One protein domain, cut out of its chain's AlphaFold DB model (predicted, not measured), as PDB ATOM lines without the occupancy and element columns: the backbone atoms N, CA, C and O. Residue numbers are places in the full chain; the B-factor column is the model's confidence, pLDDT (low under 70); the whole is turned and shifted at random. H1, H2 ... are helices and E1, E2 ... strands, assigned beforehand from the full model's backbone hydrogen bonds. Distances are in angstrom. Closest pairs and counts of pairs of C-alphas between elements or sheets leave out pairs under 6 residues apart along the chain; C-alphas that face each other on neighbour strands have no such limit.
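AT A GLANCE: This is residues 93 to 161 of the 163 residues of an uncharacterized protein of Pelotomaculum sp. PtaB.Bin117 (UniProt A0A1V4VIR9). With little regular structure, this is mostly loops: a small hairpin, E2 and E3, makes one end and its turn, residues 112 to 117, sticks out, while an unnamed loop near Lys 155 makes the other end; E1 and short H1 lie between. The printed part has 69 residues, with E1, E2, E3 and H1 along the chain, 16 residues in named elements, class mixed, E2 and E3 antiparallel. It is compact, radius of gyration of the C-alphas 12.1 A, but elongated, spanning 39 by 25 by 20 A.

HOW THE PARTS SIT: E2, residues 108 to 111, and E3, residues 118 to 121, form a hairpin at 140 degrees; N 110 and O 119 are 2.8 A apart, within hydrogen-bond range. E1, residues 95 to 98, pairs with no named strand, but its residues 97 to 98 pair antiparallel with 144 to 145. The closest C-alphas of E1 and H1, residues 124 to 127, are those of His 98 and Leu 127, 4.9 A apart. H1 is too short for any O i to N i+4 pair; its one O i to N i+3 pair is within range. E1 and E3 are apart.

IN THESE COORDINATES: E2 measures 9.8 A, E3 10.0 A, E1 10.8 A from C-alpha 95 at (89.864, 100.913, 64.240), and H1 5.4 A to C-alpha 127 at (96.778, 101.452, 55.054).

THE WHOLE: The C-alphas of Arg 114 and Lys 155, the two farthest apart, are 38.9 A apart. The printed part has no cut, and no link is long. Residues 133 to 134 and 151 to 161 have pLDDT under 70.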
ATOM      1  N   GLY A  93      93.115 106.318  67.922       87.50
ATOM      2  CA  GLY A  93      92.802 105.177  68.781       87.50
ATOM      3  C   GLY A  93      91.682 104.266  68.263       87.50
ATOM      4  O   GLY A  93      91.585 103.130  68.727       87.50
ATOM      5  N   VAL A  94      90.881 104.697  67.281       89.25
ATOM      6  CA  VAL A  94      89.822 103.851  66.694       89.25
ATOM      7  C   VAL A  94      90.345 102.939  65.583       89.25
ATOM      8  O   VAL A  94      91.404 103.177  65.001       89.25
ATOM      9  N   SER A  95      89.583 101.891  65.284       89.38
ATOM     10  CA  SER A  95      89.864 100.913  64.240       89.38
ATOM     11  C   SER A  95      89.745 101.539  62.861       89.38
ATOM     12  O   SER A  95      88.716 102.133  62.538       89.38
ATOM     13  N   ILE A  96      90.781 101.383  62.044       90.75
ATOM     14  CA  ILE A  96      90.778 101.760  60.631       90.75
ATOM     15  C   ILE A  96      91.466 100.681  59.804       90.75
ATOM     16  O   ILE A  96      92.251  99.896  60.334       90.75
ATOM     17  N   GLY A  97      91.229 100.658  58.498       89.56
ATOM     18  CA  GLY A  97      91.974  99.772  57.608       89.56
ATOM     19  C   GLY A  97      91.659 100.003  56.142       89.56
ATOM     20  O   GLY A  97      90.567 100.451  55.792       89.56
ATOM     21  N   HIS A  98      92.620  99.689  55.285       88.50
ATOM     22  CA  HIS A  98      92.395  99.580  53.854       88.50
ATOM     23  C   HIS A  98      91.364  98.479  53.579       88.50
ATOM     24  O   HIS A  98      91.412  97.415  54.193       88.50
ATOM     25  N   TYR A  99      90.454  98.701  52.631       83.94
ATOM     26  CA  TYR A  99      89.336  97.787  52.360       83.94
ATOM     27  C   TYR A  99      89.740  96.362  51.937       83.94
ATOM     28  O   TYR A  99      88.947  95.433  52.060       83.94
ATOM     29  N   GLN A 100      90.971  96.190  51.450       83.31
ATOM     30  CA  GLN A 100      91.561  94.889  51.087       83.31
ATOM     31  C   GLN A 100      92.614  94.373  52.080       83.31
ATOM     32  O   GLN A 100      93.242  93.358  51.798       83.31
ATOM     33  N   SER A 101      92.846  95.075  53.191       82.62
ATOM     34  CA  SER A 101      93.838  94.689  54.201       82.62
ATOM     35  C   SER A 101      93.170  94.288  55.521       82.62
ATOM     36  O   SER A 101      91.954  94.110  55.602       82.62
ATOM     37  N   THR A 102      93.981  94.134  56.567       80.62
ATOM     38  CA  THR A 102      93.526  93.911  57.939       80.62
ATOM     39  C   THR A 102      93.024  95.198  58.603       80.62
ATOM     40  O   THR A 102      93.121  96.298  58.054       80.62
ATOM     41  N   ALA A 103      92.477  95.067  59.815       84.88
ATOM     42  CA  ALA A 103      92.171  96.203  60.673       84.88
ATOM     43  C   ALA A 103      93.367  96.556  61.572       84.88
ATOM     44  O   ALA A 103      94.062  95.687  62.099       84.88
ATOM     45  N   GLY A 104      93.580  97.851  61.770       87.31
ATOM     46  CA  GLY A 104      94.553  98.409  62.698       87.31
ATOM     47  C   GLY A 104      94.000  99.657  63.363       87.31
ATOM     48  O   GLY A 104      92.792  99.818  63.475       87.31
ATOM     49  N   THR A 105      94.867 100.546  63.833       90.19
ATOM     50  CA  THR A 105      94.452 101.688  64.656       90.19
ATOM     51  C   THR A 105      94.847 103.001  64.003       90.19
ATOM     52  O   THR A 105      95.974 103.142  63.527       90.19
ATOM     53  N   LEU A 106      93.946 103.983  64.007       90.56
ATOM     54  CA  LEU A 106      94.279 105.360  63.659       90.56
ATOM     55  C   LEU A 106      95.297 105.884  64.673       90.56
ATOM     56  O   LEU A 106      94.967 106.053  65.843       90.56
ATOM     57  N   GLY A 107      96.531 106.127  64.244       89.19
ATOM     58  CA  GLY A 107      97.603 106.574  65.129       89.19
ATOM     59  C   GLY A 107      97.516 108.064  65.437       89.19
ATOM     60  O   GLY A 107      97.516 108.455  66.600       89.19
ATOM     61  N   ALA A 108      97.438 108.900  64.401       90.31
ATOM     62  CA  ALA A 108      97.348 110.348  64.553       90.31
ATOM     63  C   ALA A 108      96.722 111.011  63.325       90.31
ATOM     64  O   ALA A 108      96.771 110.471  62.219       90.31
ATOM     65  N   VAL A 109      96.198 112.219  63.523       90.44
ATOM     66  CA  VAL A 109      95.959 113.169  62.435       90.44
ATOM     67  C   VAL A 109      97.210 114.028  62.312       90.44
ATOM     68  O   VAL A 109      97.661 114.623  63.290       90.44
ATOM     69  N   VAL A 110      97.790 114.060  61.122       90.38
ATOM     70  CA  VAL A 110      99.014 114.801  60.819       90.38
ATOM     71  C   VAL A 110      98.738 115.828  59.733       90.38
ATOM     72  O   VAL A 110      97.692 115.801  59.086       90.38
ATOM     73  N   ARG A 111      99.672 116.756  59.541       90.81
ATOM     74  CA  ARG A 111      99.598 117.748  58.475       90.81
ATOM     75  C   ARG A 111     100.821 117.634  57.584       90.81
ATOM     76  O   ARG A 111     101.939 117.608  58.102       90.81
ATOM     77  N   ASP A 112     100.612 117.570  56.274       88.25
ATOM     78  CA  ASP A 112     101.726 117.609  55.332       88.25
ATOM     79  C   ASP A 112     102.422 118.971  55.400       88.25
ATOM     80  O   ASP A 112     101.768 120.014  55.385       88.25
ATOM     81  N   LYS A 113     103.755 118.987  55.467       87.50
ATOM     82  CA  LYS A 113     104.503 120.249  55.578       87.50
ATOM     83  C   LYS A 113     104.497 121.068  54.287       87.50
ATOM     84  O   LYS A 113     104.704 122.274  54.354       87.50
ATOM     85  N   ARG A 114     104.314 120.431  53.128       92.75
ATOM     86  CA  ARG A 114     104.378 121.076  51.813       92.75
ATOM     87  C   ARG A 114     102.994 121.513  51.340       92.75
ATOM     88  O   ARG A 114     102.865 122.629  50.854       92.75
ATOM     89  N   THR A 115     101.979 120.658  51.468       92.25
ATOM     90  CA  THR A 115     100.607 120.938  51.001       92.25
ATOM     91  C   THR A 115      99.708 121.506  52.095       92.25
ATOM     92  O   THR A 115      98.654 122.055  51.792       92.25
ATOM     93  N   ASN A 116     100.120 121.420  53.367       87.81
ATOM     94  CA  ASN A 116      99.328 121.824  54.531       87.81
ATOM     95  C   ASN A 116      98.021 121.014  54.700       87.81
ATOM     96  O   ASN A 116      97.171 121.378  55.518       87.81
ATOM     97  N   GLU A 117      97.861 119.910  53.966       89.69
ATOM     98  CA  GLU A 117      96.681 119.046  54.009       89.69
ATOM     99  C   GLU A 117      96.676 118.163  55.256       89.69
ATOM    100  O   GLU A 117      97.723 117.735  55.749       89.69
ATOM    101  N   LEU A 118      95.478 117.898  55.777       88.19
ATOM    102  CA  LEU A 118      95.287 116.952  56.870       88.19
ATOM    103  C   LEU A 118      95.354 115.526  56.330       88.19
ATOM    104  O   LEU A 118      94.667 115.182  55.373       88.19
ATOM    105  N   MET A 119      96.149 114.693  56.988       89.69
ATOM    106  CA  MET A 119      96.336 113.289  56.647       89.69
ATOM    107  C   MET A 119      96.195 112.412  57.890       89.69
ATOM    108  O   MET A 119      96.283 112.874  59.030       89.69
ATOM    109  N   VAL A 120      96.000 111.119  57.661       91.00
ATOM    110  CA  VAL A 120      95.929 110.086  58.694       91.00
ATOM    111  C   VAL A 120      97.246 109.310  58.735       91.00
ATOM    112  O   VAL A 120      97.761 108.904  57.698       91.00
ATOM    113  N   LEU A 121      97.769 109.069  59.937       91.38
ATOM    114  CA  LEU A 121      98.941 108.231  60.178       91.38
ATOM    115  C   LEU A 121      98.535 106.917  60.855       91.38
ATOM    116  O   LEU A 121      97.848 106.918  61.878       91.38
ATOM    117  N   SER A 122      99.007 105.796  60.314       91.12
ATOM    118  CA  SER A 122      98.921 104.460  60.915       91.12
ATOM    119  C   SER A 122     100.080 103.594  60.400       91.12
ATOM    120  O   SER A 122     100.997 104.095  59.750       91.12
ATOM    121  N   ASN A 123     100.072 102.299  60.707       88.88
ATOM    122  CA  ASN A 123     101.066 101.361  60.203       88.88
ATOM    123  C   ASN A 123     100.838 101.064  58.707       88.88
ATOM    124  O   ASN A 123      99.703 101.032  58.232       88.88
ATOM    125  N   ASN A 124     101.922 100.791  57.979       87.25
ATOM    126  CA  ASN A 124     101.898 100.438  56.563       87.25
ATOM    127  C   ASN A 124     100.951  99.268  56.262       87.25
ATOM    128  O   ASN A 124     100.114  99.384  55.376       87.25
ATOM    129  N   HIS A 125     100.998  98.179  57.035       84.81
ATOM    130  CA  HIS A 125     100.134  97.018  56.775       84.81
ATOM    131  C   HIS A 125      98.637  97.314  56.952       84.81
ATOM    132  O   HIS A 125      97.801  96.592  56.418       84.81
ATOM    133  N   VAL A 126      98.287  98.391  57.658       87.38
ATOM    134  CA  VAL A 126      96.899  98.816  57.868       87.38
ATOM    135  C   VAL A 126      96.386  99.611  56.667       87.38
ATOM    136  O   VAL A 126      95.251  99.406  56.249       87.38
ATOM    137  N   LEU A 127      97.206 100.502  56.096       88.12
ATOM    138  CA  LEU A 127      96.778 101.452  55.054       88.12
ATOM    139  C   LEU A 127      97.218 101.074  53.633       88.12
ATOM    140  O   LEU A 127      96.511 101.386  52.682       88.12
ATOM    141  N   ALA A 128      98.365 100.415  53.475       84.06
ATOM    142  CA  ALA A 128      99.015 100.204  52.182       84.06
ATOM    143  C   ALA A 128      98.726  98.835  51.541       84.06
ATOM    144  O   ALA A 128      99.242  98.546  50.460       84.06
ATOM    145  N   ASN A 129      97.927  97.981  52.200       82.06
ATOM    146  CA  ASN A 129      97.652  96.608  51.756       82.06
ATOM    147  C   ASN A 129      98.944  95.835  51.409       82.06
ATOM    148  O   ASN A 129      99.087  95.272  50.324       82.06
ATOM    149  N   GLY A 130      99.926  95.894  52.310       76.12
ATOM    150  CA  GLY A 130     101.241  95.295  52.104       76.12
ATOM    151  C   GLY A 130     102.108  95.336  53.359       76.12
ATOM    152  O   GLY A 130     101.961  96.211  54.215       76.12
ATOM    153  N   SER A 131     103.027  94.382  53.474       71.75
ATOM    154  CA  SER A 131     103.899  94.237  54.648       71.75
ATOM    155  C   SER A 131     105.163  95.098  54.570       71.75
ATOM    156  O   SER A 131     105.812  95.334  55.585       71.75
ATOM    157  N   SER A 132     105.501  95.602  53.383       70.25
ATOM    158  CA  SER A 132     106.670  96.448  53.133       70.25
ATOM    159  C   SER A 132     106.344  97.570  52.147       70.25
ATOM    160  O   SER A 132     105.276  97.591  51.533       70.25
ATOM    161  N   VAL A 133     107.281  98.508  51.988       66.00
ATOM    162  CA  VAL A 133     107.160  99.597  51.006       66.00
ATOM    163  C   VAL A 133     107.231  99.057  49.573       66.00
ATOM    164  O   VAL A 133     106.553  99.582  48.697       66.00
ATOM    165  N   GLN A 134     108.004  97.989  49.326       68.81
ATOM    166  CA  GLN A 134     108.093  97.373  47.995       68.81
ATOM    167  C   GLN A 134     106.840  96.567  47.615       68.81
ATOM    168  O   GLN A 134     106.616  96.311  46.436       68.81
ATOM    169  N   GLU A 135     106.025  96.175  48.597       74.19
ATOM    170  CA  GLU A 135     104.827  95.346  48.408       74.19
ATOM    171  C   GLU A 135     103.517  96.110  48.635       74.19
ATOM    172  O   GLU A 135     102.462  95.485  48.728       74.19
ATOM    173  N   ALA A 136     103.554  97.439  48.754       76.25
ATOM    174  CA  ALA A 136     102.344  98.239  48.893       76.25
ATOM    175  C   ALA A 136     101.454  98.066  47.649       76.25
ATOM    176  O   ALA A 136     101.838  98.430  46.537       76.25
ATOM    177  N   ARG A 137     100.263  97.484  47.836       82.88
ATOM    178  CA  ARG A 137      99.281  97.247  46.761       82.88
ATOM    179  C   ARG A 137      98.196  98.318  46.706       82.88
ATOM    180  O   ARG A 137      97.463  98.367  45.721       82.88
ATOM    181  N   ALA A 138      98.087  99.136  47.751       84.50
ATOM    182  CA  ALA A 138      97.172 100.267  47.788       84.50
ATOM    183  C   ALA A 138      97.614 101.366  46.816       84.50
ATOM    184  O   ALA A 138      98.805 101.619  46.619       84.50
ATOM    185  N   LYS A 139      96.634 102.051  46.243       84.56
ATOM    186  CA  LYS A 139      96.801 103.206  45.366       84.56
ATOM    187  C   LYS A 139      96.307 104.463  46.069       84.56
ATOM    188  O   LYS A 139      95.438 104.427  46.936       84.56
ATOM    189  N   THR A 140      96.852 105.613  45.684       83.88
ATOM    190  CA  THR A 140      96.306 106.901  46.124       83.88
ATOM    191  C   THR A 140      94.843 107.019  45.689       83.88
ATOM    192  O   THR A 140      94.519 106.719  44.540       83.88
ATOM    193  N   GLY A 141      93.978 107.454  46.607       82.44
ATOM    194  CA  GLY A 141      92.526 107.500  46.412       82.44
ATOM    195  C   GLY A 141      91.802 106.214  46.820       82.44
ATOM    196  O   GLY A 141      90.570 106.187  46.834       82.44
ATOM    197  N   ASP A 142      92.537 105.158  47.189       85.62
ATOM    198  CA  ASP A 142      91.900 103.967  47.730       85.62
ATOM    199  C   ASP A 142      91.227 104.278  49.073       85.62
ATOM    200  O   ASP A 142      91.781 104.974  49.934       85.62
ATOM    201  N   PRO A 143      90.021 103.736  49.285       85.88
ATOM    202  CA  PRO A 143      89.273 104.022  50.484       85.88
ATOM    203  C   PRO A 143      89.880 103.386  51.737       85.88
ATOM    204  O   PRO A 143      90.130 102.178  51.798       85.88
ATOM    205  N   ILE A 144      89.974 104.189  52.797       88.38
ATOM    206  CA  ILE A 144      90.240 103.714  54.160       88.38
ATOM    207  C   ILE A 144      88.929 103.665  54.943       88.38
ATOM    208  O   ILE A 144      88.182 104.644  54.985       88.38
ATOM    209  N   LEU A 145      88.658 102.524  55.568       88.56
ATOM    210  CA  LEU A 145      87.423 102.223  56.285       88.56
ATOM    211  C   LEU A 145      87.542 102.560  57.773       88.56
ATOM    212  O   LEU A 145      88.597 102.348  58.369       88.56
ATOM    213  N   GLN A 146      86.444 103.032  58.372       88.38
ATOM    214  CA  GLN A 146      86.252 103.114  59.825       88.38
ATOM    215  C   GLN A 146      84.851 102.600  60.175       88.38
ATOM    216  O   GLN A 146      83.872 103.226  59.732       88.38
ATOM    217  N   PRO A 147      84.734 101.554  61.010       86.06
ATOM    218  CA  PRO A 147      85.811 100.679  61.511       86.06
ATOM    219  C   PRO A 147      86.516  99.869  60.399       86.06
ATOM    220  O   PRO A 147      86.014  99.781  59.279       86.06
ATOM    221  N   GLY A 148      87.702  99.316  60.683       83.31
ATOM    222  CA  GLY A 148      88.461  98.505  59.722       83.31
ATOM    223  C   GLY A 148      87.745  97.195  59.365       83.31
ATOM    224  O   GLY A 148      87.055  96.616  60.201       83.31
ATOM    225  N   GLY A 149      87.930  96.700  58.135       78.00
ATOM    226  CA  GLY A 149      87.129  95.595  57.582       78.00
ATOM    227  C   GLY A 149      87.130  94.301  58.413       78.00
ATOM    228  O   GLY A 149      86.087  93.667  58.550       78.00
ATOM    229  N   CYS A 150      88.261  93.930  59.026       72.00
ATOM    230  CA  CYS A 150      88.339  92.742  59.892       72.00
ATOM    231  C   CYS A 150      87.599  92.885  61.230       72.00
ATOM    232  O   CYS A 150      87.195  91.875  61.797       72.00
ATOM    233  N   ASP A 151      87.408  94.109  61.730       66.56
ATOM    234  CA  ASP A 151      86.717  94.367  63.002       66.56
ATOM    235  C   ASP A 151      85.193  94.463  62.822       66.56
ATOM    236  O   ASP A 151      84.438  94.588  63.787       66.56
ATOM    237  N   THR A 152      84.723  94.387  61.575       61.44
ATOM    238  CA  THR A 152      83.304  94.396  61.242       61.44
ATOM    239  C   THR A 152      82.803  93.002  60.891       61.44
ATOM    240  O   THR A 152      83.177  92.441  59.870       61.44
ATOM    241  N   ALA A 153      81.821  92.498  61.640       49.91
ATOM    242  CA  ALA A 153      80.890  91.476  61.141       49.91
ATOM    243  C   ALA A 153      79.816  92.079  60.192       49.91
ATOM    244  O   ALA A 153      78.791  91.458  59.909       49.91
ATOM    245  N   TRP A 154      79.998  93.332  59.754       46.22
ATOM    246  CA  TRP A 154      78.936  94.217  59.274       46.22
ATOM    247  C   TRP A 154      78.744  94.140  57.751       46.22
ATOM    248  O   TRP A 154      79.591  94.573  56.977       46.22
ATOM    249  N   LYS A 155      77.580  93.639  57.313       44.56
ATOM    250  CA  LYS A 155      77.121  93.581  55.908       44.56
ATOM    251  C   LYS A 155      76.448  94.892  55.448       44.56
ATOM    252  O   LYS A 155      75.369  94.859  54.861       44.56
ATOM    253  N   GLY A 156      77.022  96.053  55.764       49.94
ATOM    254  CA  GLY A 156      76.425  97.368  55.473       49.94
ATOM    255  C   GLY A 156      77.382  98.342  54.785       49.94
ATOM    256  O   GLY A 156      78.575  98.074  54.695       49.94
ATOM    257  N   LYS A 157      76.842  99.468  54.284       48.88
ATOM    258  CA  LYS A 157      77.578 100.506  53.535       48.88
ATOM    259  C   LYS A 157      78.873 100.919  54.248       48.88
ATOM    260  O   LYS A 157      78.842 101.368  55.391       48.88
ATOM    261  N   TRP A 158      79.983 100.793  53.530       55.88
ATOM    262  CA  TRP A 158      81.291 101.306  53.911       55.88
ATOM    263  C   TRP A 158      81.305 102.836  53.847       55.88
ATOM    264  O   TRP A 158      80.862 103.410  52.853       55.88
ATOM    265  N   ASP A 159      81.850 103.481  54.878       60.31
ATOM    266  CA  ASP A 159      82.108 104.921  54.886       60.31
ATOM    267  C   ASP A 159      83.618 105.171  54.880       60.31
ATOM    268  O   ASP A 159      84.360 104.592  55.679       60.31
ATOM    269  N   PHE A 160      84.057 106.068  54.001       62.91
ATOM    270  CA  PHE A 160      85.469 106.332  53.743       62.91
ATOM    271  C   PHE A 160      85.997 107.490  54.595       62.91
ATOM    272  O   PHE A 160      85.360 108.539  54.681       62.91
ATOM    273  N   ILE A 161      87.158 107.298  55.228       63.91
ATOM    274  CA  ILE A 161      87.861 108.340  55.999       63.91
ATOM    275  C   ILE A 161      88.592 109.304  55.059       63.91
ATOM    276  O   ILE A 161      88.639 110.506  55.310       63.91
TER     277      ILE A 161